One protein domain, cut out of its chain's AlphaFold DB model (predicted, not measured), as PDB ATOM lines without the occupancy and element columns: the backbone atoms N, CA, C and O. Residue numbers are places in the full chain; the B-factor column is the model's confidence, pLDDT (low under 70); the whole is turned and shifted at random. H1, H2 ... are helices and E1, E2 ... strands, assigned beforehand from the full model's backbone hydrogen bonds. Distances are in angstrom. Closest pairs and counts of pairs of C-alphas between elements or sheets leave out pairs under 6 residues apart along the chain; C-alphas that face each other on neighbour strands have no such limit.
ATOM      1  N   GLN A 473     124.609 112.432 103.764       92.50
ATOM      2  CA  GLN A 473     124.928 111.338 102.851       92.50
ATOM      3  C   GLN A 473     126.096 111.713 101.926       92.50
ATOM      4  O   GLN A 473     126.216 112.852 101.477       92.50
ATOM      5  N   LEU A 474     126.977 110.752 101.651       90.19
ATOM      6  CA  LEU A 474     128.103 110.901 100.730       90.19
ATOM      7  C   LEU A 474     127.602 110.861  99.290       90.19
ATOM      8  O   LEU A 474     126.914 109.914  98.903       90.19
ATOM      9  N   LYS A 475     127.999 111.832  98.469       87.69
ATOM     10  CA  LYS A 475     127.690 111.790  97.039       87.69
ATOM     11  C   LYS A 475     128.587 110.792  96.313       87.69
ATOM     12  O   LYS A 475     128.098 109.953  95.553       87.69
ATOM     13  N   HIS A 476     129.895 110.859  96.563       85.81
ATOM     14  CA  HIS A 476     130.876 109.963  95.969       85.81
ATOM     15  C   HIS A 476     131.669 109.226  97.050       85.81
ATOM     16  O   HIS A 476     131.980 109.762  98.109       85.81
ATOM     17  N   SER A 477     132.046 107.975  96.774       77.81
ATOM     18  CA  SER A 477     132.827 107.148  97.706       77.81
ATOM     19  C   SER A 477     134.204 107.725  98.046       77.81
ATOM     20  O   SER A 477     134.819 107.286  99.012       77.81
ATOM     21  N   ASN A 478     134.689 108.666  97.232       83.00
ATOM     22  CA  ASN A 478     136.031 109.234  97.317       83.00
ATOM     23  C   ASN A 478     136.036 110.649  97.916       83.00
ATOM     24  O   ASN A 478     137.099 111.267  97.970       83.00
ATOM     25  N   ASP A 479     134.881 111.166  98.348       80.00
ATOM     26  CA  ASP A 479     134.805 112.480  98.980       80.00
ATOM     27  C   ASP A 479     135.462 112.403 100.366       80.00
ATOM     28  O   ASP A 479     134.961 111.758 101.290       80.00
ATOM     29  N   ILE A 480     136.627 113.043 100.504       76.44
ATOM     30  CA  ILE A 480     137.321 113.178 101.786       76.44
ATOM     31  C   ILE A 480     136.623 114.298 102.551       76.44
ATOM     32  O   ILE A 480     136.891 115.478 102.328       76.44
ATOM     33  N   ILE A 481     135.710 113.922 103.439       81.38
ATOM     34  CA  ILE A 481     135.019 114.852 104.331       81.38
ATOM     35  C   ILE A 481     135.631 114.710 105.724       81.38
ATOM     36  O   ILE A 481     135.766 113.597 106.240       81.38
ATOM     37  N   GLU A 482     136.033 115.832 106.324       81.56
ATOM     38  CA  GLU A 482     136.439 115.860 107.729       81.56
ATOM     39  C   GLU A 482     135.275 115.377 108.598       81.56
ATOM     40  O   GLU A 482     134.143 115.830 108.432       81.56
ATOM     41  N   ALA A 483     135.548 114.440 109.507       82.19
ATOM     42  CA  ALA A 483     134.510 113.879 110.360       82.19
ATOM     43  C   ALA A 483     133.871 114.983 111.213       82.19
ATOM     44  O   ALA A 483     134.547 115.652 112.000       82.19
ATOM     45  N   GLU A 484     132.559 115.155 111.070       87.12
ATOM     46  CA  GLU A 484     131.811 116.118 111.867       87.12
ATOM     47  C   GLU A 484     131.522 115.520 113.251       87.12
ATOM     48  O   GLU A 484     131.204 114.334 113.390       87.12
ATOM     49  N   MET A 485     131.670 116.329 114.300       91.12
ATOM     50  CA  MET A 485     131.478 115.890 115.682       91.12
ATOM     51  C   MET A 485     130.176 116.457 116.244       91.12
ATOM     52  O   MET A 485     130.069 117.664 116.462       91.12
ATOM     53  N   TRP A 486     129.221 115.578 116.555       93.75
ATOM     54  CA  TRP A 486     127.968 115.930 117.231       93.75
ATOM     55  C   TRP A 486     127.961 115.303 118.625       93.75
ATOM     56  O   TRP A 486     127.399 114.233 118.862       93.75
ATOM     57  N   ALA A 487     128.669 115.958 119.547       94.62
ATOM     58  CA  ALA A 487     128.995 115.396 120.856       94.62
ATOM     59  C   ALA A 487     127.766 115.150 121.748       94.62
ATOM     60  O   ALA A 487     127.757 114.175 122.497       94.62
ATOM     61  N   ASP A 488     126.737 115.995 121.646       96.31
ATOM     62  CA  ASP A 488     125.553 115.959 122.517       96.31
ATOM     63  C   ASP A 488     124.369 115.181 121.912       96.31
ATOM     64  O   ASP A 488     123.340 115.009 122.569       96.31
ATOM     65  N   LEU A 489     124.499 114.689 120.673       97.38
ATOM     66  CA  LEU A 489     123.391 114.066 119.956       97.38
ATOM     67  C   LEU A 489     123.048 112.696 120.543       97.38
ATOM     68  O   LEU A 489     123.882 111.795 120.559       97.38
ATOM     69  N   GLN A 490     121.802 112.533 120.987       97.75
ATOM     70  CA  GLN A 490     121.290 111.306 121.602       97.75
ATOM     71  C   GLN A 490     120.398 110.506 120.657       97.75
ATOM     72  O   GLN A 490     120.433 109.275 120.691       97.75
ATOM     73  N   THR A 491     119.617 111.191 119.820       97.81
ATOM     74  CA  THR A 491     118.709 110.570 118.850       97.81
ATOM     75  C   THR A 491     118.948 111.151 117.465       97.81
ATOM     76  O   THR A 491     118.875 112.367 117.291       97.81
ATOM     77  N   LEU A 492     119.206 110.280 116.491       97.62
ATOM     78  CA  LEU A 492     119.351 110.640 115.086       97.62
ATOM     79  C   LEU A 492     118.389 109.810 114.243       97.62
ATOM     80  O   LEU A 492     118.525 108.591 114.202       97.62
ATOM     81  N   THR A 493     117.484 110.469 113.532       97.00
ATOM     82  CA  THR A 493     116.704 109.876 112.442       97.00
ATOM     83  C   THR A 493     117.225 110.424 111.125       97.00
ATOM     84  O   THR A 493     117.300 111.641 110.958       97.00
ATOM     85  N   ILE A 494     117.588 109.554 110.186       96.25
ATOM     86  CA  ILE A 494     118.093 109.955 108.871       96.25
ATOM     87  C   ILE A 494     117.542 109.058 107.768       96.25
ATOM     88  O   ILE A 494     117.576 107.828 107.842       96.25
ATOM     89  N   GLY A 495     117.064 109.685 106.703       92.31
ATOM     90  CA  GLY A 495     116.776 109.026 105.441       92.31
ATOM     91  C   GLY A 495     115.728 109.783 104.631       92.31
ATOM     92  O   GLY A 495     115.423 110.915 104.963       92.31
ATOM     93  N   PRO A 496     115.184 109.207 103.555       92.75
ATOM     94  CA  PRO A 496     115.554 107.920 103.018       92.75
ATOM     95  C   PRO A 496     117.006 107.915 102.545       92.75
ATOM     96  O   PRO A 496     117.474 108.831 101.867       92.75
ATOM     97  N   LEU A 497     117.726 106.873 102.935       90.62
ATOM     98  CA  LEU A 497     119.093 106.655 102.506       90.62
ATOM     99  C   LEU A 497     119.096 106.248 101.034       90.62
ATOM    100  O   LEU A 497     118.372 105.344 100.614       90.62
ATOM    101  N   THR A 498     119.905 106.968 100.270       87.88
ATOM    102  CA  THR A 498     120.204 106.723  98.856       87.88
ATOM    103  C   THR A 498     121.674 106.375  98.654       87.88
ATOM    104  O   THR A 498     122.004 105.692  97.686       87.88
ATOM    105  N   THR A 499     122.540 106.750  99.604       89.75
ATOM    106  CA  THR A 499     123.967 106.411  99.644       89.75
ATOM    107  C   THR A 499     124.457 106.216 101.096       89.75
ATOM    108  O   THR A 499     123.659 106.124 102.032       89.75
ATOM    109  N   ARG A 500     125.781 106.091 101.296       88.94
ATOM    110  CA  ARG A 500     126.408 105.945 102.624       88.94
ATOM    111  C   ARG A 500     126.303 107.233 103.434       88.94
ATOM    112  O   ARG A 500     126.374 108.316 102.864       88.94
ATOM    113  N   ILE A 501     126.213 107.119 104.756       91.62
ATOM    114  CA  ILE A 501     126.204 108.285 105.645       91.62
ATOM    115  C   ILE A 501     127.627 108.855 105.733       91.62
ATOM    116  O   ILE A 501     128.608 108.104 105.712       91.62
ATOM    117  N   ILE A 502     127.741 110.184 105.793       91.88
ATOM    118  CA  ILE A 502     129.026 110.853 106.029       91.88
ATOM    119  C   ILE A 502     129.647 110.353 107.346       91.88
ATOM    120  O   ILE A 502     128.915 110.013 108.275       91.88
ATOM    121  N   PRO A 503     130.982 110.270 107.470       89.56
ATOM    122  CA  PRO A 503     131.601 109.883 108.732       89.56
ATOM    123  C   PRO A 503     131.239 110.878 109.845       89.56
ATOM    124  O   PRO A 503     131.649 112.038 109.806       89.56
ATOM    125  N   LEU A 504     130.474 110.419 110.838       90.56
ATOM    126  CA  LEU A 504     130.062 111.216 111.995       90.56
ATOM    127  C   LEU A 504     130.663 110.640 113.281       90.56
ATOM    128  O   LEU A 504     130.621 109.429 113.522       90.56
ATOM    129  N   CYS A 505     131.181 111.523 114.133       92.75
ATOM    130  CA  CYS A 505     131.591 111.186 115.491       92.75
ATOM    131  C   CYS A 505     130.427 111.464 116.450       92.75
ATOM    132  O   CYS A 505     130.122 112.625 116.744       92.75
ATOM    133  N   LEU A 506     129.772 110.393 116.913       95.44
ATOM    134  CA  LEU A 506     128.506 110.438 117.654       95.44
ATOM    135  C   LEU A 506     128.626 109.756 119.037       95.44
ATOM    136  O   LEU A 506     127.950 108.758 119.304       95.44
ATOM    137  N   PRO A 507     129.485 110.259 119.947       95.44
ATOM    138  CA  PRO A 507     129.834 109.559 121.188       95.44
ATOM    139  C   PRO A 507     128.654 109.378 122.158       95.44
ATOM    140  O   PRO A 507     128.660 108.442 122.962       95.44
ATOM    141  N   SER A 508     127.643 110.248 122.082       96.81
ATOM    142  CA  SER A 508     126.459 110.236 122.952       96.81
ATOM    143  C   SER A 508     125.215 109.646 122.286       96.81
ATOM    144  O   SER A 508     124.134 109.716 122.871       96.81
ATOM    145  N   LEU A 509     125.327 109.071 121.087       97.75
ATOM    146  CA  LEU A 509     124.161 108.584 120.355       97.75
ATOM    147  C   LEU A 509     123.612 107.316 120.999       97.75
ATOM    148  O   LEU A 509     124.294 106.300 121.040       97.75
ATOM    149  N   HIS A 510     122.370 107.376 121.476       97.88
ATOM    150  CA  HIS A 510     121.664 106.255 122.096       97.88
ATOM    151  C   HIS A 510     120.693 105.589 121.121       97.88
ATOM    152  O   HIS A 510     120.547 104.367 121.159       97.88
ATOM    153  N   THR A 511     120.049 106.380 120.258       98.06
ATOM    154  CA  THR A 511     119.058 105.906 119.287       98.06
ATOM    155  C   THR A 511     119.437 106.355 117.883       98.06
ATOM    156  O   THR A 511     119.599 107.549 117.635       98.06
ATOM    157  N   LEU A 512     119.546 105.400 116.963       97.69
ATOM    158  CA  LEU A 512     119.739 105.651 115.538       97.69
ATOM    159  C   LEU A 512     118.561 105.065 114.769       97.69
ATOM    160  O   LEU A 512     118.298 103.869 114.862       97.69
ATOM    161  N   GLU A 513     117.875 105.899 114.002       96.94
ATOM    162  CA  GLU A 513     116.789 105.510 113.120       96.94
ATOM    163  C   GLU A 513     117.170 105.778 111.665       96.94
ATOM    164  O   GLU A 513     117.468 106.901 111.266       96.94
ATOM    165  N   LEU A 514     117.180 104.719 110.864       95.25
ATOM    166  CA  LEU A 514     117.517 104.752 109.451       95.25
ATOM    167  C   LEU A 514     116.250 104.521 108.647       95.25
ATOM    168  O   LEU A 514     115.592 103.497 108.812       95.25
ATOM    169  N   ILE A 515     115.930 105.438 107.747       93.75
ATOM    170  CA  ILE A 515     114.858 105.251 106.771       93.75
ATOM    171  C   ILE A 515     115.515 104.841 105.459       93.75
ATOM    172  O   ILE A 515     116.415 105.526 104.985       93.75
ATOM    173  N   THR A 516     115.088 103.747 104.842       91.00
ATOM    174  CA  THR A 516     115.666 103.244 103.589       91.00
ATOM    175  C   THR A 516     114.612 103.136 102.495       91.00
ATOM    176  O   THR A 516     113.449 102.859 102.771       91.00
ATOM    177  N   ARG A 517     115.020 103.381 101.244       83.06
ATOM    178  CA  ARG A 517     114.204 103.181 100.025       83.06
ATOM    179  C   ARG A 517     114.682 101.973  99.210       83.06
ATOM    180  O   ARG A 517     114.527 101.946  97.993       83.06
ATOM    181  N   TRP A 518     115.360 101.029  99.852       70.31
ATOM    182  CA  TRP A 518     116.128 100.010  99.154       70.31
ATOM    183  C   TRP A 518     115.471  98.648  99.232       70.31
ATOM    184  O   TRP A 518     115.137  98.177 100.309       70.31
ATOM    185  N   ASP A 519     115.424  97.985  98.082       66.62
ATOM    186  CA  ASP A 519     114.977  96.597  97.967       66.62
ATOM    187  C   ASP A 519     115.978  95.610  98.605       66.62
ATOM    188  O   ASP A 519     115.656  94.439  98.808       66.62
ATOM    189  N   ASP A 520     117.196  96.070  98.923       62.91
ATOM    190  CA  ASP A 520     118.237  95.280  99.573       62.91
ATOM    191  C   ASP A 520     118.689  95.933 100.890       62.91
ATOM    192  O   ASP A 520     119.419  96.933 100.913       62.91
ATOM    193  N   GLY A 521     118.277  95.319 102.004       64.31
ATOM    194  CA  GLY A 521     118.662  95.702 103.364       64.31
ATOM    195  C   GLY A 521     120.179  95.714 103.609       64.31
ATOM    196  O   GLY A 521     120.625  96.307 104.593       64.31
ATOM    197  N   SER A 522     120.987  95.138 102.706       73.00
ATOM    198  CA  SER A 522     122.453  95.218 102.751       73.00
ATOM    199  C   SER A 522     122.986  96.654 102.717       73.00
ATOM    200  O   SER A 522     124.002  96.991 103.342       73.00
ATOM    201  N   THR A 523     122.261  97.539 102.042       78.69
ATOM    202  CA  THR A 523     122.699  98.914 101.830       78.69
ATOM    203  C   THR A 523     122.495  99.763 103.098       78.69
ATOM    204  O   THR A 523     123.311 100.631 103.401       78.69
ATOM    205  N   ALA A 524     121.483  99.443 103.918       84.62
ATOM    206  CA  ALA A 524     121.197 100.117 105.192       84.62
ATOM    207  C   ALA A 524     122.354  99.985 106.189       84.62
ATOM    208  O   ALA A 524     122.847 100.970 106.733       84.62
ATOM    209  N   LEU A 525     122.808  98.747 106.404       89.38
ATOM    210  CA  LEU A 525     123.865  98.456 107.367       89.38
ATOM    211  C   LEU A 525     125.239  98.898 106.860       89.38
ATOM    212  O   LEU A 525     126.057  99.389 107.635       89.38
ATOM    213  N   SER A 526     125.493  98.799 105.553       88.12
ATOM    214  CA  SER A 526     126.737  99.324 104.978       88.12
ATOM    215  C   SER A 526     126.800 100.855 104.994       88.12
ATOM    216  O   SER A 526     127.894 101.416 105.013       88.12
ATOM    217  N   ALA A 527     125.659 101.551 105.052       87.31
ATOM    218  CA  ALA A 527     125.631 103.004 105.203       87.31
ATOM    219  C   ALA A 527     126.119 103.479 106.581       87.31
ATOM    220  O   ALA A 527     126.597 104.607 106.679       87.31
ATOM    221  N   ILE A 528     126.044 102.628 107.615       92.12
ATOM    222  CA  ILE A 528     126.453 102.958 108.991       92.12
ATOM    223  C   ILE A 528     127.780 102.329 109.424       92.12
ATOM    224  O   ILE A 528     128.238 102.593 110.533       92.12
ATOM    225  N   SER A 529     128.430 101.526 108.575       90.38
ATOM    226  CA  SER A 529     129.666 100.810 108.938       90.38
ATOM    227  C   SER A 529     130.816 101.736 109.352       90.38
ATOM    228  O   SER A 529     131.726 101.315 110.059       90.38
ATOM    229  N   ASN A 530     130.772 102.997 108.914       87.81
ATOM    230  CA  ASN A 530     131.802 104.002 109.177       87.81
ATOM    231  C   ASN A 530     131.486 104.897 110.386       87.81
ATOM    232  O   ASN A 530     132.268 105.792 110.700       87.81
ATOM    233  N   LEU A 531     130.338 104.701 111.041       91.12
ATOM    234  CA  LEU A 531     129.926 105.518 112.177       91.12
ATOM    235  C   LEU A 531     130.537 104.990 113.477       91.12
ATOM    236  O   LEU A 531     130.536 103.786 113.738       91.12
ATOM    237  N   SER A 532     131.005 105.905 114.328       92.00
ATOM    238  CA  SER A 532     131.385 105.577 115.703       92.00
ATOM    239  C   SER A 532     130.126 105.531 116.570       92.00
ATOM    240  O   SER A 532     129.512 106.564 116.831       92.00
ATOM    241  N   LEU A 533     129.719 104.324 116.972       94.50
ATOM    242  CA  LEU A 533     128.420 104.043 117.598       94.50
ATOM    243  C   LEU A 533     128.567 103.470 119.017       94.50
ATOM    244  O   LEU A 533     127.721 102.704 119.469       94.50
ATOM    245  N   GLU A 534     129.631 103.828 119.743       95.00
ATOM    246  CA  GLU A 534     130.000 103.152 121.000       95.00
ATOM    247  C   GLU A 534     128.901 103.181 122.078       95.00
ATOM    248  O   GLU A 534     128.803 102.259 122.893       95.00
ATOM    249  N   SER A 535     128.071 104.227 122.074       96.94
ATOM    250  CA  SER A 535     126.955 104.415 123.009       96.94
ATOM    251  C   SER A 535     125.590 104.017 122.441       96.94
ATOM    252  O   SER A 535     124.583 104.218 123.121       96.94
ATOM    253  N   LEU A 536     125.530 103.449 121.235       97.69
ATOM    254  CA  LEU A 536     124.268 103.096 120.595       97.69
ATOM    255  C   LEU A 536     123.579 101.970 121.369       97.69
ATOM    256  O   LEU A 536     124.139 100.888 121.515       97.69
ATOM    257  N   HIS A 537     122.353 102.222 121.830       97.75
ATOM    258  CA  HIS A 537     121.522 101.245 122.540       97.75
ATOM    259  C   HIS A 537     120.404 100.699 121.650       97.75
ATOM    260  O   HIS A 537     120.093  99.508 121.720       97.75
ATOM    261  N   ARG A 538     119.805 101.552 120.811       97.94
ATOM    262  CA  ARG A 538     118.668 101.213 119.953       97.94
ATOM    263  C   ARG A 538     118.949 101.581 118.501       97.94
ATOM    264  O   ARG A 538     119.187 102.744 118.192       97.94
ATOM    265  N   LEU A 539     118.866 100.596 117.617       97.38
ATOM    266  CA  LEU A 539     118.892 100.776 116.170       97.38
ATOM    267  C   LEU A 539     117.496 100.497 115.609       97.38
ATOM    268  O   LEU A 539     116.923  99.447 115.880       97.38
ATOM    269  N   VAL A 540     116.961 101.421 114.822       96.31
ATOM    270  CA  VAL A 540     115.687 101.283 114.118       96.31
ATOM    271  C   VAL A 540     115.968 101.385 112.622       96.31
ATOM    272  O   VAL A 540     116.573 102.351 112.176       96.31
ATOM    273  N   ILE A 541     115.548 100.403 111.838       94.50
ATOM    274  CA  ILE A 541     115.647 100.398 110.378       94.50
ATOM    275  C   ILE A 541     114.222 100.340 109.837       94.50
ATOM    276  O   ILE A 541     113.509  99.353 110.018       94.50
ATOM    277  N   LEU A 542     113.797 101.422 109.198       92.00
ATOM    278  CA  LEU A 542     112.510 101.549 108.539       92.00
ATOM    279  C   LEU A 542     112.690 101.368 107.042       92.00
ATOM    280  O   LEU A 542     113.294 102.209 106.383       92.00
ATOM    281  N   ASP A 543     112.092 100.313 106.503       86.88
ATOM    282  CA  ASP A 543     112.018 100.118 105.063       86.88
ATOM    283  C   ASP A 543     110.731 100.734 104.505       86.88
ATOM    284  O   ASP A 543     109.625 100.471 104.990       86.88
ATOM    285  N   LEU A 544     110.888 101.615 103.517       77.62
ATOM    286  CA  LEU A 544     109.784 102.210 102.769       77.62
ATOM    287  C   LEU A 544     109.322 101.321 101.613       77.62
ATOM    288  O   LEU A 544     108.206 101.510 101.123       77.62
ATOM    289  N   SER A 545     110.158 100.381 101.176       75.44
ATOM    290  CA  SER A 545     109.844  99.464 100.092       75.44
ATOM    291  C   SER A 545     109.050  98.270 100.632       75.44
ATOM    292  O   SER A 545     109.466  97.573 101.551       75.44
ATOM    293  N   PHE A 546     107.883  98.010 100.040       65.50
ATOM    294  CA  PHE A 546     107.216  96.710 100.133       65.50
ATOM    295  C   PHE A 546     107.504  95.977  98.825       65.50
ATOM    296  O   PHE A 546     107.136  96.487  97.765       65.50
ATOM    297  N   PRO A 547     108.136  94.794  98.860       58.22
ATOM    298  CA  PRO A 547     107.381  93.591  99.206       58.22
ATOM    299  C   PRO A 547     108.207  92.548  99.983       58.22
ATOM    300  O   PRO A 547     109.400  92.709 100.208       58.22
ATOM    301  N   TYR A 548     107.551  91.453 100.380       63.69
ATOM    302  CA  TYR A 548     108.132  90.236 100.958       63.69
ATOM    303  C   TYR A 548     109.306  89.697 100.119       63.69
ATOM    304  O   TYR A 548     109.136  88.782  99.309       63.69
ATOM    305  N   ALA A 549     110.503  90.255 100.285       68.00
ATOM    306  CA  ALA A 549     111.697  89.674  99.708       68.00
ATOM    307  C   ALA A 549     111.872  88.286 100.329       68.00
ATOM    308  O   ALA A 549     111.809  88.118 101.551       68.00
ATOM    309  N   GLN A 550     112.034  87.274  99.474       81.81
ATOM    310  CA  GLN A 550     112.344  85.927  99.934       81.81
ATOM    311  C   GLN A 550     113.595  85.997 100.807       81.81
ATOM    312  O   GLN A 550     114.603  86.572 100.394       81.81
ATOM    313  N   LEU A 551     113.522  85.410 101.999       84.38
ATOM    314  CA  LEU A 551     114.666  85.306 102.892       84.38
ATOM    315  C   LEU A 551     115.739  84.464 102.197       84.38
ATOM    316  O   LEU A 551     115.562  83.269 101.960       84.38
ATOM    317  N   ARG A 552     116.822  85.128 101.796       87.19
ATOM    318  CA  ARG A 552     117.999  84.528 101.167       87.19
ATOM    319  C   ARG A 552     119.173  84.598 102.130       87.19
ATOM    320  O   ARG A 552     119.169  85.390 103.071       87.19
ATOM    321  N   GLU A 553     120.174  83.764 101.874       88.19
ATOM    322  CA  GLU A 553     121.448  83.843 102.580       88.19
ATOM    323  C   GLU A 553     122.044  85.258 102.426       88.19
ATOM    324  O   GLU A 553     122.060  85.789 101.307       88.19
ATOM    325  N   PRO A 554     122.494  85.900 103.523       89.38
ATOM    326  CA  PRO A 554     123.066  87.236 103.453       89.38
ATOM    327  C   PRO A 554     124.352  87.236 102.623       89.38
ATOM    328  O   PRO A 554     125.204  86.358 102.752       89.38
ATOM    329  N   THR A 555     124.517  88.259 101.786       92.19
ATOM    330  CA  THR A 555     125.745  88.462 101.008       92.19
ATOM    331  C   THR A 555     126.934  88.751 101.931       92.19
ATOM    332  O   THR A 555     126.760  89.258 103.038       92.19
ATOM    333  N   ASN A 556     128.164  88.496 101.471       92.50
ATOM    334  CA  ASN A 556     129.372  88.809 102.255       92.50
ATOM    335  C   ASN A 556     129.439  90.292 102.654       92.50
ATOM    336  O   ASN A 556     129.790  90.602 103.783       92.50
ATOM    337  N   ILE A 557     128.993  91.194 101.773       90.75
ATOM    338  CA  ILE A 557     128.917  92.639 102.050       90.75
ATOM    339  C   ILE A 557     128.013  92.917 103.259       90.75
ATOM    340  O   ILE A 557     128.345  93.735 104.114       90.75
ATOM    341  N   LEU A 558     126.873  92.227 103.347       90.88
ATOM    342  CA  LEU A 558     125.959  92.359 104.475       90.88
ATOM    343  C   LEU A 558     126.545  91.749 105.754       90.88
ATOM    344  O   LEU A 558     126.420  92.351 106.819       90.88
ATOM    345  N   LYS A 559     127.227  90.602 105.658       93.31
ATOM    346  CA  LYS A 559     127.941  89.992 106.794       93.31
ATOM    347  C   LYS A 559     129.010  90.941 107.348       93.31
ATOM    348  O   LYS A 559     129.053  91.159 108.557       93.31
ATOM    349  N   ASP A 560     129.797  91.569 106.475       93.56
ATOM    350  CA  ASP A 560     130.818  92.555 106.849       93.56
ATOM    351  C   ASP A 560     130.192  93.795 107.504       93.56
ATOM    352  O   ASP A 560     130.698  94.299 108.507       93.56
ATOM    353  N   ALA A 561     129.050  94.263 106.992       93.19
ATOM    354  CA  ALA A 561     128.322  95.387 107.571       93.19
ATOM    355  C   ALA A 561     127.743  95.069 108.963       93.19
ATOM    356  O   ALA A 561     127.809  95.909 109.859       93.19
ATOM    357  N   ILE A 562     127.218  93.855 109.174       95.19
ATOM    358  CA  ILE A 562     126.753  93.388 110.491       95.19
ATOM    359  C   ILE A 562     127.933  93.265 111.463       95.19
ATOM    360  O   ILE A 562     127.836  93.695 112.614       95.19
ATOM    361  N   ALA A 563     129.067  92.728 111.003       95.25
ATOM    362  CA  ALA A 563     130.284  92.650 111.805       95.25
ATOM    363  C   ALA A 563     130.771  94.046 112.226       95.25
ATOM    364  O   ALA A 563     131.077  94.261 113.400       95.25
ATOM    365  N   ALA A 564     130.782  95.005 111.294       94.25
ATOM    366  CA  ALA A 564     131.132  96.396 111.566       94.25
ATOM    367  C   ALA A 564     130.153  97.055 112.551       94.25
ATOM    368  O   ALA A 564     130.593  97.722 113.486       94.25
ATOM    369  N   LEU A 565     128.843  96.817 112.403       95.38
ATOM    370  CA  LEU A 565     127.835  97.292 113.353       95.38
ATOM    371  C   LEU A 565     128.156  96.820 114.775       95.38
ATOM    372  O   LEU A 565     128.238  97.651 115.673       95.38
ATOM    373  N   PHE A 566     128.371  95.519 114.998       95.75
ATOM    374  CA  PHE A 566     128.653  95.006 116.345       95.75
ATOM    375  C   PHE A 566     130.031  95.414 116.879       95.75
ATOM    376  O   PHE A 566     130.189  95.587 118.086       95.75
ATOM    377  N   ALA A 567     131.017  95.628 116.005       94.88
ATOM    378  CA  ALA A 567     132.312  96.174 116.405       94.88
ATOM    379  C   ALA A 567     132.204  97.633 116.887       94.88
ATOM    380  O   ALA A 567     132.844  98.007 117.874       94.88
ATOM    381  N   ASN A 568     131.371  98.438 116.222       94.56
ATOM    382  CA  ASN A 568     131.210  99.859 116.524       94.56
ATOM    383  C   ASN A 568     130.181 100.115 117.639       94.56
ATOM    384  O   ASN A 568     130.345 101.061 118.405       94.56
ATOM    385  N   ALA A 569     129.144  99.282 117.757       95.75
ATOM    386  CA  ALA A 569     128.013  99.453 118.669       95.75
ATOM    387  C   ALA A 569     128.071  98.503 119.875       95.75
ATOM    388  O   ALA A 569     127.233  97.621 120.051       95.75
ATOM    389  N   LYS A 570     129.061  98.711 120.750       93.56
ATOM    390  CA  LYS A 570     129.346  97.837 121.908       93.56
ATOM    391  C   LYS A 570     128.190  97.710 122.914       93.56
ATOM    392  O   LYS A 570     128.153  96.744 123.669       93.56
ATOM    393  N   LYS A 571     127.280  98.690 122.963       95.94
ATOM    394  CA  LYS A 571     126.153  98.751 123.915       95.94
ATOM    395  C   LYS A 571     124.790  98.465 123.280       95.94
ATOM    396  O   LYS A 571     123.769  98.720 123.919       95.94
ATOM    397  N   ILE A 572     124.756  97.955 122.047       97.25
ATOM    398  CA  ILE A 572     123.491  97.734 121.346       97.25
ATOM    399  C   ILE A 572     122.649  96.675 122.063       97.25
ATOM    400  O   ILE A 572     123.100  95.559 122.307       97.25
ATOM    401  N   GLN A 573     121.420  97.049 122.410       97.38
ATOM    402  CA  GLN A 573     120.468  96.205 123.136       97.38
ATOM    403  C   GLN A 573     119.203  95.948 122.329       97.38
ATOM    404  O   GLN A 573     118.563  94.920 122.516       97.38
ATOM    405  N   VAL A 574     118.817  96.863 121.440       97.81
ATOM    406  CA  VAL A 574     117.567  96.765 120.687       97.81
ATOM    407  C   VAL A 574     117.825  97.020 119.208       97.81
ATOM    408  O   VAL A 574     118.392  98.051 118.849       97.81
ATOM    409  N   ILE A 575     117.379  96.102 118.352       97.31
ATOM    410  CA  ILE A 575     117.341  96.290 116.899       97.31
ATOM    411  C   ILE A 575     115.905  96.097 116.428       97.31
ATOM    412  O   ILE A 575     115.348  95.008 116.538       97.31
ATOM    413  N   GLU A 576     115.311  97.151 115.886       96.38
ATOM    414  CA  GLU A 576     113.995  97.123 115.257       96.38
ATOM    415  C   GLU A 576     114.197  97.214 113.750       96.38
ATOM    416  O   GLU A 576     114.721  98.212 113.269       96.38
ATOM    417  N   ALA A 577     113.855  96.176 112.992       94.62
ATOM    418  CA  ALA A 577     114.157  96.147 111.562       94.62
ATOM    419  C   ALA A 577     113.159  95.276 110.778       94.62
ATOM    420  O   ALA A 577     112.383  94.525 111.384       94.62
ATOM    421  N   PRO A 578     113.170  95.337 109.432       92.31
ATOM    422  CA  PRO A 578     112.435  94.395 108.599       92.31
ATOM    423  C   PRO A 578     112.922  92.961 108.830       92.31
ATOM    424  O   PRO A 578     114.077  92.726 109.198       92.31
ATOM    425  N   SER A 579     112.057  91.980 108.561       92.00
ATOM    426  CA  SER A 579     112.365  90.558 108.776       92.00
ATOM    427  C   SER A 579     113.626  90.088 108.051       92.00
ATOM    428  O   SER A 579     114.357  89.263 108.586       92.00
ATOM    429  N   THR A 580     113.904  90.631 106.866       91.06
ATOM    430  CA  THR A 580     115.100  90.329 106.066       91.06
ATOM    431  C   THR A 580     116.392  90.686 106.795       91.06
ATOM    432  O   THR A 580     117.313  89.875 106.853       91.06
ATOM    433  N   VAL A 581     116.443  91.868 107.412       92.44
ATOM    434  CA  VAL A 581     117.605  92.341 108.175       92.44
ATOM    435  C   VAL A 581     117.764  91.542 109.466       92.44
ATOM    436  O   VAL A 581     118.870  91.119 109.796       92.44
ATOM    437  N   LEU A 582     116.664  91.279 110.178       94.81
ATOM    438  CA  LEU A 582     116.705  90.474 111.402       94.81
ATOM    439  C   LEU A 582     117.173  89.041 111.135       94.81
ATOM    440  O   LEU A 582     117.990  88.511 111.887       94.81
ATOM    441  N   PHE A 583     116.700  88.430 110.047       94.12
ATOM    442  CA  PHE A 583     117.149  87.109 109.619       94.12
ATOM    443  C   PHE A 583     118.641  87.106 109.267       94.12
ATOM    444  O   PHE A 583     119.362  86.214 109.705       94.12
ATOM    445  N   ALA A 584     119.129  88.126 108.553       94.44
ATOM    446  CA  ALA A 584     120.551  88.265 108.244       94.44
ATOM    447  C   ALA A 584     121.419  88.398 109.509       94.44
ATOM    448  O   ALA A 584     122.487  87.792 109.587       94.44
ATOM    449  N   ILE A 585     120.949  89.136 110.522       96.00
ATOM    450  CA  ILE A 585     121.622  89.243 111.824       96.00
ATOM    451  C   ILE A 585     121.667  87.881 112.528       96.00
ATOM    452  O   ILE A 585     122.729  87.478 113.002       96.00
ATOM    453  N   LEU A 586     120.550  87.146 112.574       96.31
ATOM    454  CA  LEU A 586     120.516  85.804 113.168       96.31
ATOM    455  C   LEU A 586     121.441  84.827 112.437       96.31
ATOM    456  O   LEU A 586     122.163  84.074 113.087       96.31
ATOM    457  N   TRP A 587     121.457  84.876 111.105       95.69
ATOM    458  CA  TRP A 587     122.362  84.083 110.280       95.69
ATOM    459  C   TRP A 587     123.826  84.373 110.613       95.69
ATOM    460  O   TRP A 587     124.602  83.453 110.864       95.69
ATOM    461  N   PHE A 588     124.200  85.651 110.681       95.75
ATOM    462  CA  PHE A 588     125.553  86.053 111.056       95.75
ATOM    463  C   PHE A 588     125.936  85.523 112.448       95.75
ATOM    464  O   PHE A 588     127.004  84.936 112.617       95.75
ATOM    465  N   LEU A 589     125.054  85.661 113.444       96.06
ATOM    466  CA  LEU A 589     125.302  85.151 114.797       96.06
ATOM    467  C   LEU A 589     125.430  83.619 114.834       96.06
ATOM    468  O   LEU A 589     126.219  83.092 115.622       96.06
ATOM    469  N   PHE A 590     124.690  82.905 113.983       95.88
ATOM    470  CA  PHE A 590     124.780  81.452 113.837       95.88
ATOM    471  C   PHE A 590     126.140  81.017 113.289       95.88
ATOM    472  O   PHE A 590     126.770  80.122 113.859       95.88
ATOM    473  N   GLU A 591     126.628  81.678 112.237       94.75
ATOM    474  CA  GLU A 591     127.954  81.405 111.671       94.75
ATOM    475  C   GLU A 591     129.059  81.662 112.699       94.75
ATOM    476  O   GLU A 591     129.933  80.815 112.893       94.75
ATOM    477  N   GLN A 592     128.984  82.782 113.426       95.19
ATOM    478  CA  GLN A 592     129.955  83.103 114.477       95.19
ATOM    479  C   GLN A 592     129.911  82.108 115.642       95.19
ATOM    480  O   GLN A 592     130.951  81.784 116.203       95.19
ATOM    481  N   SER A 593     128.732  81.585 115.991       93.50
ATOM    482  CA  SER A 593     128.586  80.586 117.063       93.50
ATOM    483  C   SER A 593     129.015  79.180 116.634       93.50
ATOM    484  O   SER A 593     129.288  78.337 117.485       93.50
ATOM    485  N   SER A 594     129.060  78.920 115.325       92.50
ATOM    486  CA  SER A 594     129.549  77.661 114.745       92.50
ATOM    487  C   SER A 594     131.062  77.677 114.512       92.50
ATOM    488  O   SER A 594     131.692  76.625 114.412       92.50
ATOM    489  N   SER A 595     131.650  78.871 114.414       92.56
ATOM    490  CA  SER A 595     133.092  79.060 114.307       92.56
ATOM    491  C   SER A 595     133.785  78.713 115.625       92.56
ATOM    492  O   SER A 595     133.304  79.032 116.709       92.56
ATOM    493  N   SER A 596     134.962  78.093 115.544       89.06
ATOM    494  CA  SER A 596     135.814  77.846 116.714       89.06
ATOM    495  C   SER A 596     136.513  79.112 117.227       89.06
ATOM    496  O   SER A 596     137.130  79.085 118.293       89.06
ATOM    497  N   LEU A 597     136.445  80.218 116.477       89.81
ATOM    498  CA  LEU A 597     137.078  81.481 116.840       89.81
ATOM    499  C   LEU A 597     136.203  82.274 117.825       89.81
ATOM    500  O   LEU A 597     135.009  82.444 117.583       89.81
ATOM    501  N   PRO A 598     136.780  82.813 118.916       87.19
ATOM    502  CA  PRO A 598     136.028  83.609 119.875       87.19
ATOM    503  C   PRO A 598     135.524  84.902 119.223       87.19
ATOM    504  O   PRO A 598     136.305  85.703 118.707       87.19
ATOM    505  N   PHE A 599     134.212  85.131 119.280       86.88
ATOM    506  CA  PHE A 599     133.598  86.359 118.785       86.88
ATOM    507  C   PHE A 599     133.818  87.503 119.791       86.88
ATOM    508  O   PHE A 599     133.082  87.643 120.766       86.88
ATOM    509  N   ILE A 600     134.866  88.306 119.564       84.88
ATOM    510  CA  ILE A 600     135.377  89.334 120.500       84.88
ATOM    511  C   ILE A 600     134.332  90.420 120.832       84.88
ATOM    512  O   ILE A 600     134.382  90.998 121.913       84.88
ATOM    513  N   ASN A 601     133.351  90.647 119.954       87.44
ATOM    514  CA  ASN A 601     132.325  91.687 120.105       87.44
ATOM    515  C   ASN A 601     130.903  91.106 120.089       87.44
ATOM    516  O   ASN A 601     130.012  91.645 119.432       87.44
ATOM    517  N   LYS A 602     130.684  89.977 120.777       89.31
ATOM    518  CA  LYS A 602     129.345  89.385 120.867       89.31
ATOM    519  C   LYS A 602     128.394  90.319 121.627       89.31
ATOM    520  O   LYS A 602     128.675  90.626 122.788       89.31
ATOM    521  N   PRO A 603     127.276  90.766 121.017       91.50
ATOM    522  CA  PRO A 603     126.297  91.572 121.730       91.50
ATOM    523  C   PRO A 603     125.668  90.730 122.847       91.50
ATOM    524  O   PRO A 603     125.356  89.552 122.656       91.50
ATOM    525  N   THR A 604     125.490  91.336 124.018       93.56
ATOM    526  CA  THR A 604     124.829  90.708 125.171       93.56
ATOM    527  C   THR A 604     123.461  91.344 125.369       93.56
ATOM    528  O   THR A 604     123.314  92.552 125.193       93.56
ATOM    529  N   TYR A 605     122.457  90.540 125.729       95.62
ATOM    530  CA  TYR A 605     121.080  91.009 125.957       95.62
ATOM    531  C   TYR A 605     120.440  91.726 124.750       95.62
ATOM    532  O   TYR A 605     119.723  92.716 124.904       95.62
ATOM    533  N   LEU A 606     120.689  91.223 123.539       97.25
ATOM    534  CA  LEU A 606     120.158  91.781 122.298       97.25
ATOM    535  C   LEU A 606     118.692  91.380 122.093       97.25
ATOM    536  O   LEU A 606     118.370  90.199 122.017       97.25
ATOM    537  N   THR A 607     117.801  92.352 121.931       97.62
ATOM    538  CA  THR A 607     116.398  92.139 121.566       97.62
ATOM    539  C   THR A 607     116.136  92.611 120.139       97.62
ATOM    540  O   THR A 607     116.401  93.759 119.787       97.62
ATOM    541  N   LEU A 608     115.597  91.718 119.317       97.06
ATOM    542  CA  LEU A 608     115.224  91.959 117.931       97.06
ATOM    543  C   LEU A 608     113.708  92.148 117.836       97.06
ATOM    544  O   LEU A 608     112.956  91.264 118.252       97.06
ATOM    545  N   PHE A 609     113.259  93.264 117.263       96.75
ATOM    546  CA  PHE A 609     111.849  93.531 116.984       96.75
ATOM    547  C   PHE A 609     111.593  93.604 115.487       96.75
ATOM    548  O   PHE A 609     112.209  94.404 114.780       96.75
ATOM    549  N   GLN A 610     110.638  92.814 115.003       94.56
ATOM    550  CA  GLN A 610     110.177  92.957 113.626       94.56
ATOM    551  C   GLN A 610     109.235  94.146 113.528       94.56
ATOM    552  O   GLN A 610     108.183  94.173 114.173       94.56
ATOM    553  N   LEU A 611     109.602  95.090 112.670       91.19
ATOM    554  CA  LEU A 611     108.729  96.184 112.286       91.19
ATOM    555  C   LEU A 611     107.891  95.759 111.085       91.19
ATOM    556  O   LEU A 611     108.428  95.397 110.038       91.19
ATOM    557  N   GLN A 612     106.570  95.832 111.236       85.38
ATOM    558  CA  GLN A 612     105.670  95.912 110.097       85.38
ATOM    559  C   GLN A 612     105.238  97.362 109.933       85.38
ATOM    560  O   GLN A 612     104.643  97.966 110.829       85.38
ATOM    561  N   SER A 613     105.553  97.931 108.775       76.50
ATOM    562  CA  SER A 613     104.870  99.123 108.302       76.50
ATOM    563  C   SER A 613     103.417  98.729 108.038       76.50
ATOM    564  O   SER A 613     103.143  97.796 107.282       76.50
ATOM    565  N   GLU A 614     102.463  99.404 108.686       76.44
ATOM    566  CA  GLU A 614     101.075  99.289 108.244       76.44
ATOM    567  C   GLU A 614     101.035  99.768 106.786       76.44
ATOM    568  O   GLU A 614     101.526 100.871 106.505       76.44
ATOM    569  N   PRO A 615     100.500  98.970 105.842       64.69
ATOM    570  CA  PRO A 615     100.272  99.468 104.501       64.69
ATOM    571  C   PRO A 615      99.377 100.695 104.653       64.69
ATOM    572  O   PRO A 615      98.246 100.583 105.134       64.69
ATOM    573  N   LYS A 616      99.895 101.883 104.305       63.69
ATOM    574  CA  LYS A 616      99.057 103.080 104.210       63.69
ATOM    575  C   LYS A 616      97.905 102.685 103.305       63.69
ATOM    576  O   LYS A 616      98.161 102.305 102.165       63.69
ATOM    577  N   ALA A 617      96.684 102.697 103.844       62.03
ATOM    578  CA  ALA A 617      95.491 102.362 103.086       62.03
ATOM    579  C   ALA A 617      95.549 103.164 101.788       62.03
ATOM    580  O   ALA A 617      95.543 104.396 101.822       62.03
ATOM    581  N   PRO A 627     101.923 109.772  98.330       43.00
ATOM    582  CA  PRO A 627     101.359 110.191  99.606       43.00
ATOM    583  C   PRO A 627     102.432 110.154 100.709       43.00
ATOM    584  O   PRO A 627     102.368 109.362 101.660       43.00
ATOM    585  N   PHE A 628     103.421 111.046 100.627       49.19
ATOM    586  CA  PHE A 628     104.345 111.313 101.735       49.19
ATOM    587  C   PHE A 628     103.688 112.245 102.761       49.19
ATOM    588  O   PHE A 628     104.118 113.365 102.984       49.19
ATOM    589  N   SER A 629     102.605 111.788 103.397       44.81
ATOM    590  CA  SER A 629     102.179 112.388 104.664       44.81
ATOM    591  C   SER A 629     102.988 111.764 105.802       44.81
ATOM    592  O   SER A 629     102.976 110.542 105.980       44.81
ATOM    593  N   THR A 630     103.688 112.614 106.541       48.47
ATOM    594  CA  THR A 630     104.559 112.347 107.702       48.47
ATOM    595  C   THR A 630     103.782 112.009 108.980       48.47
ATOM    596  O   THR A 630     104.378 111.825 110.039       48.47
ATOM    597  N   GLY A 631     102.444 111.920 108.902       52.34
ATOM    598  CA  GLY A 631     101.585 111.567 110.029       52.34
ATOM    599  C   GLY A 631     102.122 110.325 110.733       52.34
ATOM    600  O   GLY A 631     102.253 109.279 110.096       52.34
ATOM    601  N   GLY A 632     102.483 110.495 112.013       60.50
ATOM    602  CA  GLY A 632     103.308 109.572 112.791       60.50
ATOM    603  C   GLY A 632     103.047 108.116 112.437       60.50
ATOM    604  O   GLY A 632     101.949 107.601 112.663       60.50
ATOM    605  N   ARG A 633     104.048 107.469 111.830       68.31
ATOM    606  CA  ARG A 633     103.936 106.072 111.408       68.31
ATOM    607  C   ARG A 633     103.658 105.238 112.648       68.31
ATOM    608  O   ARG A 633     104.518 105.121 113.522       68.31
ATOM    609  N   LYS A 634     102.458 104.668 112.738       76.50
ATOM    610  CA  LYS A 634     102.175 103.664 113.758       76.50
ATOM    611  C   LYS A 634     103.067 102.468 113.467       76.50
ATOM    612  O   LYS A 634     102.953 101.832 112.423       76.50
ATOM    613  N   ARG A 635     104.002 102.217 114.377       83.00
ATOM    614  CA  ARG A 635     104.870 101.045 114.335       83.00
ATOM    615  C   ARG A 635     104.114  99.910 115.000       83.00
ATOM    616  O   ARG A 635     103.755 100.023 116.172       83.00
ATOM    617  N   VAL A 636     103.855  98.845 114.252       84.56
ATOM    618  CA  VAL A 636     103.305  97.615 114.812       84.56
ATOM    619  C   VAL A 636     104.456  96.628 114.937       84.56
ATOM    620  O   VAL A 636     105.026  96.187 113.939       84.56
ATOM    621  N   CYS A 637     104.823  96.314 116.177       87.81
ATOM    622  CA  CYS A 637     105.781  95.255 116.462       87.81
ATOM    623  C   CYS A 637     105.051  93.914 116.399       87.81
ATOM    624  O   CYS A 637     104.172  93.653 117.221       87.81
ATOM    625  N   THR A 638     105.405  93.068 115.434       89.31
ATOM    626  CA  THR A 638     104.764  91.751 115.266       89.31
ATOM    627  C   THR A 638     105.541  90.609 115.893       89.31
ATOM    628  O   THR A 638     104.981  89.545 116.139       89.31
ATOM    629  N   LEU A 639     106.828  90.818 116.150       92.44
ATOM    630  CA  LEU A 639     107.729  89.799 116.659       92.44
ATOM    631  C   LEU A 639     108.751  90.436 117.594       92.44
ATOM    632  O   LEU A 639     109.254  91.522 117.310       92.44
ATOM    633  N   GLN A 640     109.074  89.719 118.667       96.38
ATOM    634  CA  GLN A 640     110.133  90.047 119.611       96.38
ATOM    635  C   GLN A 640     110.963  88.787 119.883       96.38
ATOM    636  O   GLN A 640     110.413  87.763 120.285       96.38
ATOM    637  N   ILE A 641     112.278  88.867 119.682       95.19
ATOM    638  CA  ILE A 641     113.242  87.803 119.995       95.19
ATOM    639  C   ILE A 641     114.273  88.388 120.954       95.19
ATOM    640  O   ILE A 641     114.912  89.377 120.617       95.19
ATOM    641  N   SER A 642     114.468  87.784 122.124       95.88
ATOM    642  CA  SER A 642     115.495  88.210 123.083       95.88
ATOM    643  C   SER A 642     116.622  87.184 123.145       95.88
ATOM    644  O   SER A 642     116.382  86.006 123.395       95.88
ATOM    645  N   LEU A 643     117.846  87.653 122.923       95.38
ATOM    646  CA  LEU A 643     119.081  86.882 122.911       95.38
ATOM    647  C   LEU A 643     119.946  87.310 124.101       95.38
ATOM    648  O   LEU A 643     120.250  88.484 124.296       95.38
ATOM    649  N   THR A 644     120.363  86.346 124.903       94.69
ATOM    650  CA  THR A 644     121.290  86.502 126.025       94.69
ATOM    651  C   THR A 644     122.721  86.783 125.567       94.69
ATOM    652  O   THR A 644     123.475  87.426 126.296       94.69
ATOM    653  N   GLY A 645     123.095  86.334 124.365       91.75
ATOM    654  CA  GLY A 645     124.472  86.333 123.878       91.75
ATOM    655  C   GLY A 645     125.199  85.012 124.142       91.75
ATOM    656  O   GLY A 645     126.359  84.877 123.771       91.75
ATOM    657  N   ASN A 646     124.548  84.004 124.726       93.69
ATOM    658  CA  ASN A 646     125.125  82.672 124.966       93.69
ATOM    659  C   ASN A 646     124.450  81.570 124.140       93.69
ATOM    660  O   ASN A 646     124.683  80.389 124.386       93.69
ATOM    661  N   GLU A 647     123.625  81.947 123.165       96.12
ATOM    662  CA  GLU A 647     122.908  80.995 122.326       96.12
ATOM    663  C   GLU A 647     123.886  80.127 121.532       96.12
ATOM    664  O   GLU A 647     124.854  80.632 120.951       96.12
ATOM    665  N   SER A 648     123.609  78.824 121.498       94.19
ATOM    666  CA  SER A 648     124.289  77.888 120.608       94.19
ATOM    667  C   SER A 648     123.807  78.052 119.165       94.19
ATOM    668  O   SER A 648     122.719  78.575 118.902       94.19
ATOM    669  N   ALA A 649     124.588  77.543 118.210       94.12
ATOM    670  CA  ALA A 649     124.183  77.485 116.807       94.12
ATOM    671  C   ALA A 649     122.831  76.757 116.624       94.12
ATOM    672  O   ALA A 649     121.970  77.208 115.871       94.12
ATOM    673  N   GLU A 650     122.587  75.678 117.372       95.25
ATOM    674  CA  GLU A 650     121.315  74.943 117.338       95.25
ATOM    675  C   GLU A 650     120.133  75.791 117.831       95.25
ATOM    676  O   GLU A 650     119.068  75.782 117.209       95.25
ATOM    677  N   GLN A 651     120.321  76.564 118.907       96.00
ATOM    678  CA  GLN A 651     119.293  77.464 119.437       96.00
ATOM    679  C   GLN A 651     118.971  78.589 118.450       96.00
ATOM    680  O   GLN A 651     117.798  78.855 118.192       96.00
ATOM    681  N   LEU A 652     119.992  79.207 117.847       96.00
ATOM    682  CA  LEU A 652     119.801  80.241 116.824       96.00
ATOM    683  C   LEU A 652     119.071  79.689 115.591       96.00
ATOM    684  O   LEU A 652     118.162  80.339 115.074       96.00
ATOM    685  N   ASN A 653     119.407  78.470 115.159       95.94
ATOM    686  CA  ASN A 653     118.716  77.802 114.059       95.94
ATOM    687  C   ASN A 653     117.242  77.512 114.391       95.94
ATOM    688  O   ASN A 653     116.366  77.744 113.561       95.94
ATOM    689  N   TYR A 654     116.947  77.051 115.611       96.31
ATOM    690  CA  TYR A 654     115.572  76.827 116.062       96.31
ATOM    691  C   TYR A 654     114.751  78.125 116.077       96.31
ATOM    692  O   TYR A 654     113.644  78.151 115.541       96.31
ATOM    693  N   ILE A 655     115.313  79.213 116.618       95.62
ATOM    694  CA  ILE A 655     114.691  80.549 116.630       95.62
ATOM    695  C   ILE A 655     114.381  81.008 115.199       95.62
ATOM    696  O   ILE A 655     113.280  81.493 114.926       95.62
ATOM    697  N   ALA A 656     115.321  80.822 114.267       95.50
ATOM    698  CA  ALA A 656     115.123  81.186 112.869       95.50
ATOM    699  C   ALA A 656     113.988  80.385 112.207       95.50
ATOM    700  O   ALA A 656     113.123  80.967 111.549       95.50
ATOM    701  N   ILE A 657     113.927  79.070 112.438       95.06
ATOM    702  CA  ILE A 657     112.847  78.217 111.924       95.06
ATOM    703  C   ILE A 657     111.501  78.632 112.526       95.06
ATOM    704  O   ILE A 657     110.521  78.754 111.796       95.06
ATOM    705  N   GLN A 658     111.449  78.881 113.835       95.81
ATOM    706  CA  GLN A 658     110.213  79.215 114.537       95.81
ATOM    707  C   GLN A 658     109.613  80.546 114.070       95.81
ATOM    708  O   GLN A 658     108.401  80.642 113.893       95.81
ATOM    709  N   HIS A 659     110.445  81.573 113.889       93.31
ATOM    710  CA  HIS A 659     109.961  82.928 113.628       93.31
ATOM    711  C   HIS A 659     109.969  83.325 112.156       93.31
ATOM    712  O   HIS A 659     109.163  84.159 111.750       93.31
ATOM    713  N   PHE A 660     110.848  82.723 111.355       92.62
ATOM    714  CA  PHE A 660     110.987  83.050 109.940       92.62
ATOM    715  C   PHE A 660     110.626  81.879 109.020       92.62
ATOM    716  O   PHE A 660     110.402  82.105 107.838       92.62
ATOM    717  N   GLY A 661     110.531  80.642 109.523       93.69
ATOM    718  CA  GLY A 661     110.240  79.461 108.699       93.69
ATOM    719  C   GLY A 661     111.431  78.962 107.874       93.69
ATOM    720  O   GLY A 661     111.252  78.123 106.992       93.69
ATOM    721  N   HIS A 662     112.643  79.457 108.147       92.69
ATOM    722  CA  HIS A 662     113.863  79.122 107.409       92.69
ATOM    723  C   HIS A 662     114.951  78.567 108.336       92.69
ATOM    724  O   HIS A 662     115.183  79.090 109.423       92.69
ATOM    725  N   SER A 663     115.634  77.517 107.876       93.75
ATOM    726  CA  SER A 663     116.837  76.969 108.519       93.75
ATOM    727  C   SER A 663     118.053  77.833 108.178       93.75
ATOM    728  O   SER A 663     118.234  78.187 107.014       93.75
ATOM    729  N   LEU A 664     118.886  78.137 109.179       92.31
ATOM    730  CA  LEU A 664     120.193  78.792 109.020       92.31
ATOM    731  C   LEU A 664     121.274  77.803 108.571       92.31
ATOM    732  O   LEU A 664     122.225  78.167 107.890       92.31
ATOM    733  N   GLY A 665     121.125  76.527 108.934       89.31
ATOM    734  CA  GLY A 665     121.971  75.469 108.395       89.31
ATOM    735  C   GLY A 665     121.599  75.211 106.939       89.31
ATOM    736  O   GLY A 665     120.431  74.922 106.647       89.31
ATOM    737  N   SER A 666     122.576  75.288 106.034       70.44
ATOM    738  CA  SER A 666     122.398  74.788 104.678       70.44
ATOM    739  C   SER A 666     121.997  73.316 104.762       70.44
ATOM    740  O   SER A 666     122.619  72.513 105.459       70.44
ATOM    741  N   ARG A 667     120.932  72.937 104.046       56.12
ATOM    742  CA  ARG A 667     120.768  71.538 103.654       56.12
ATOM    743  C   ARG A 667     121.925  71.243 102.705       56.12
ATOM    744  O   ARG A 667     121.772  71.410 101.501       56.12
ATOM    745  N   GLN A 668     123.093  70.892 103.240       47.16
ATOM    746  CA  GLN A 668     124.091  70.164 102.472       47.16
ATOM    747  C   GLN A 668     123.469  68.805 102.151       47.16
ATOM    748  O   GLN A 668     123.571  67.869 102.937       47.16
ATOM    749  N   ASN A 669     122.748  68.756 101.035       38.53
ATOM    750  CA  ASN A 669     122.439  67.543 100.298       38.53
ATOM    751  C   ASN A 669     123.037  67.692  98.909       38.53
ATOM    752  O   ASN A 669     122.722  68.718  98.261       38.53
TER     753      ASN A 669
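This is residues 473 to 617 and 627 to 669 of the 669 residues of an uncharacterized protein of Serendipita indica (strain DSM 11827) (UniProt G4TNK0). The parallel strands E1 to E5 stand side by side in chain order as a twisted wall, E1 joined to E2 by a long loop, and from E2 on the chain winds in right-handed turns, passing from each strand to the next through H1, H2 and H3 in order. H1 and H3 cover that face and H2 packs on both of them farther out, E6 closes one edge of the wall antiparallel to E5, and H4 packs along H3 near that edge; no named helix covers the other face. The printed part has 188 residues, with four named helices and six named strands in the order E1 E2 H1 E3 H2 E4 H3 E5 E6 H4. The sheet runs E1 E2 E3 E4 E5 E6 and is mixed; the class is mixed, helices and strands, with under half of the residues in named elements. The whole is compact, with a radius of gyration of the C-alphas of 16.5 A and spans of 48 by 44 by 29 A.

After residues 473 to 490, with no named element, E1 holds residues 491 to 497 and begins at C-alpha 491 (118.709, 110.570, 118.850). E2 is residues 511 to 516, H1 residues 522 to 528, and E3 residues 538 to 543. H2 is residues 556 to 568, 18.1 A from first to last C-alpha, and E4 is residues 574 to 577. H3, residues 579 to 594, is the longest helix, 22.3 A, and begins at C-alpha 579 (112.365, 90.558, 108.776). E5, residues 606 to 613, is 22.0 A long. E6, residues 635 to 643, is 21.8 A long and bends by 67 degrees at residue 638. H4, residues 649 to 660, is 15.9 A long and ends at C-alpha 660 (110.987, 83.050, 109.940).

E1 and E2 are parallel at 11 degrees, with N 494 and O 513 2.9 A apart, within hydrogen-bond range. E2 and E3 are parallel at 13 degrees, with N 514 and O 540 at 2.8 A. E3 and E4 are parallel at 3 degrees, with N 541 and O 576 at 2.7 A. E4 and E5 are parallel at 29 degrees, with N 609 and O 575 at 2.8 A. E5 and the edge strand E6 are antiparallel at 159 degrees, with N 608 and O 641 at 2.8 A. E2, H1, E3, then E3, H2, E4, then E4, H3, E5 are strand-helix-strand units, two parallel neighbour strands with a helix between, each with a right-handed crossover. H1 and H3 lie on the same face of the sheet, two layers, helices on one face of a sheet. H1 has a height over the sheet of 9.6 A and lies over E2, slantwise to the strands, at 40 degrees to E2 on the local plane. H3 has a height of 10.7 A and lies over E4 and E5, along the strands, at 3 degrees to E4 on the local plane. H2 is not on the sheet. It touches H1 at a shallow tilt of 28 degrees, the same way, closest at the C-alphas of Ser 522 and Leu 558, 4.8 A. Residues 558 to 562 of H2 touch residues 584 to 588 of H3, about perpendicular at 80 degrees, closest at the C-alphas of Lys 559 and Phe 588, 6.3 A. H4 touches H3 at a shallow tilt of 13 degrees, opposite ways, closest at the C-alphas of Phe 590 and Ala 649, 5.0 A. H4 only grazes the sheet, with residues 652 to 659, and is apart from H1 and H2. In H2, H3 and H4 every O i to N i+4 pair is within hydrogen-bond range; in H1 2 of 3 are.

The C-alphas farthest apart, of Asp 488 and Asn 669, are 53.4 A apart. Residues 618 to 626 are not printed, and C-alphas 617 and 627 are 10.4 A apart across this cut. The links E1 to E2, E3 to H2 and H3 to E5 are long. Residues 484 to 485 pair in parallel with residues 504 to 505, outside the named strands. The mean pLDDT of the printed part is 87.9; it is under 70 at residues 519 to 521, 546 to 549, 615 to 617, 627 to 633 and 667 to 669.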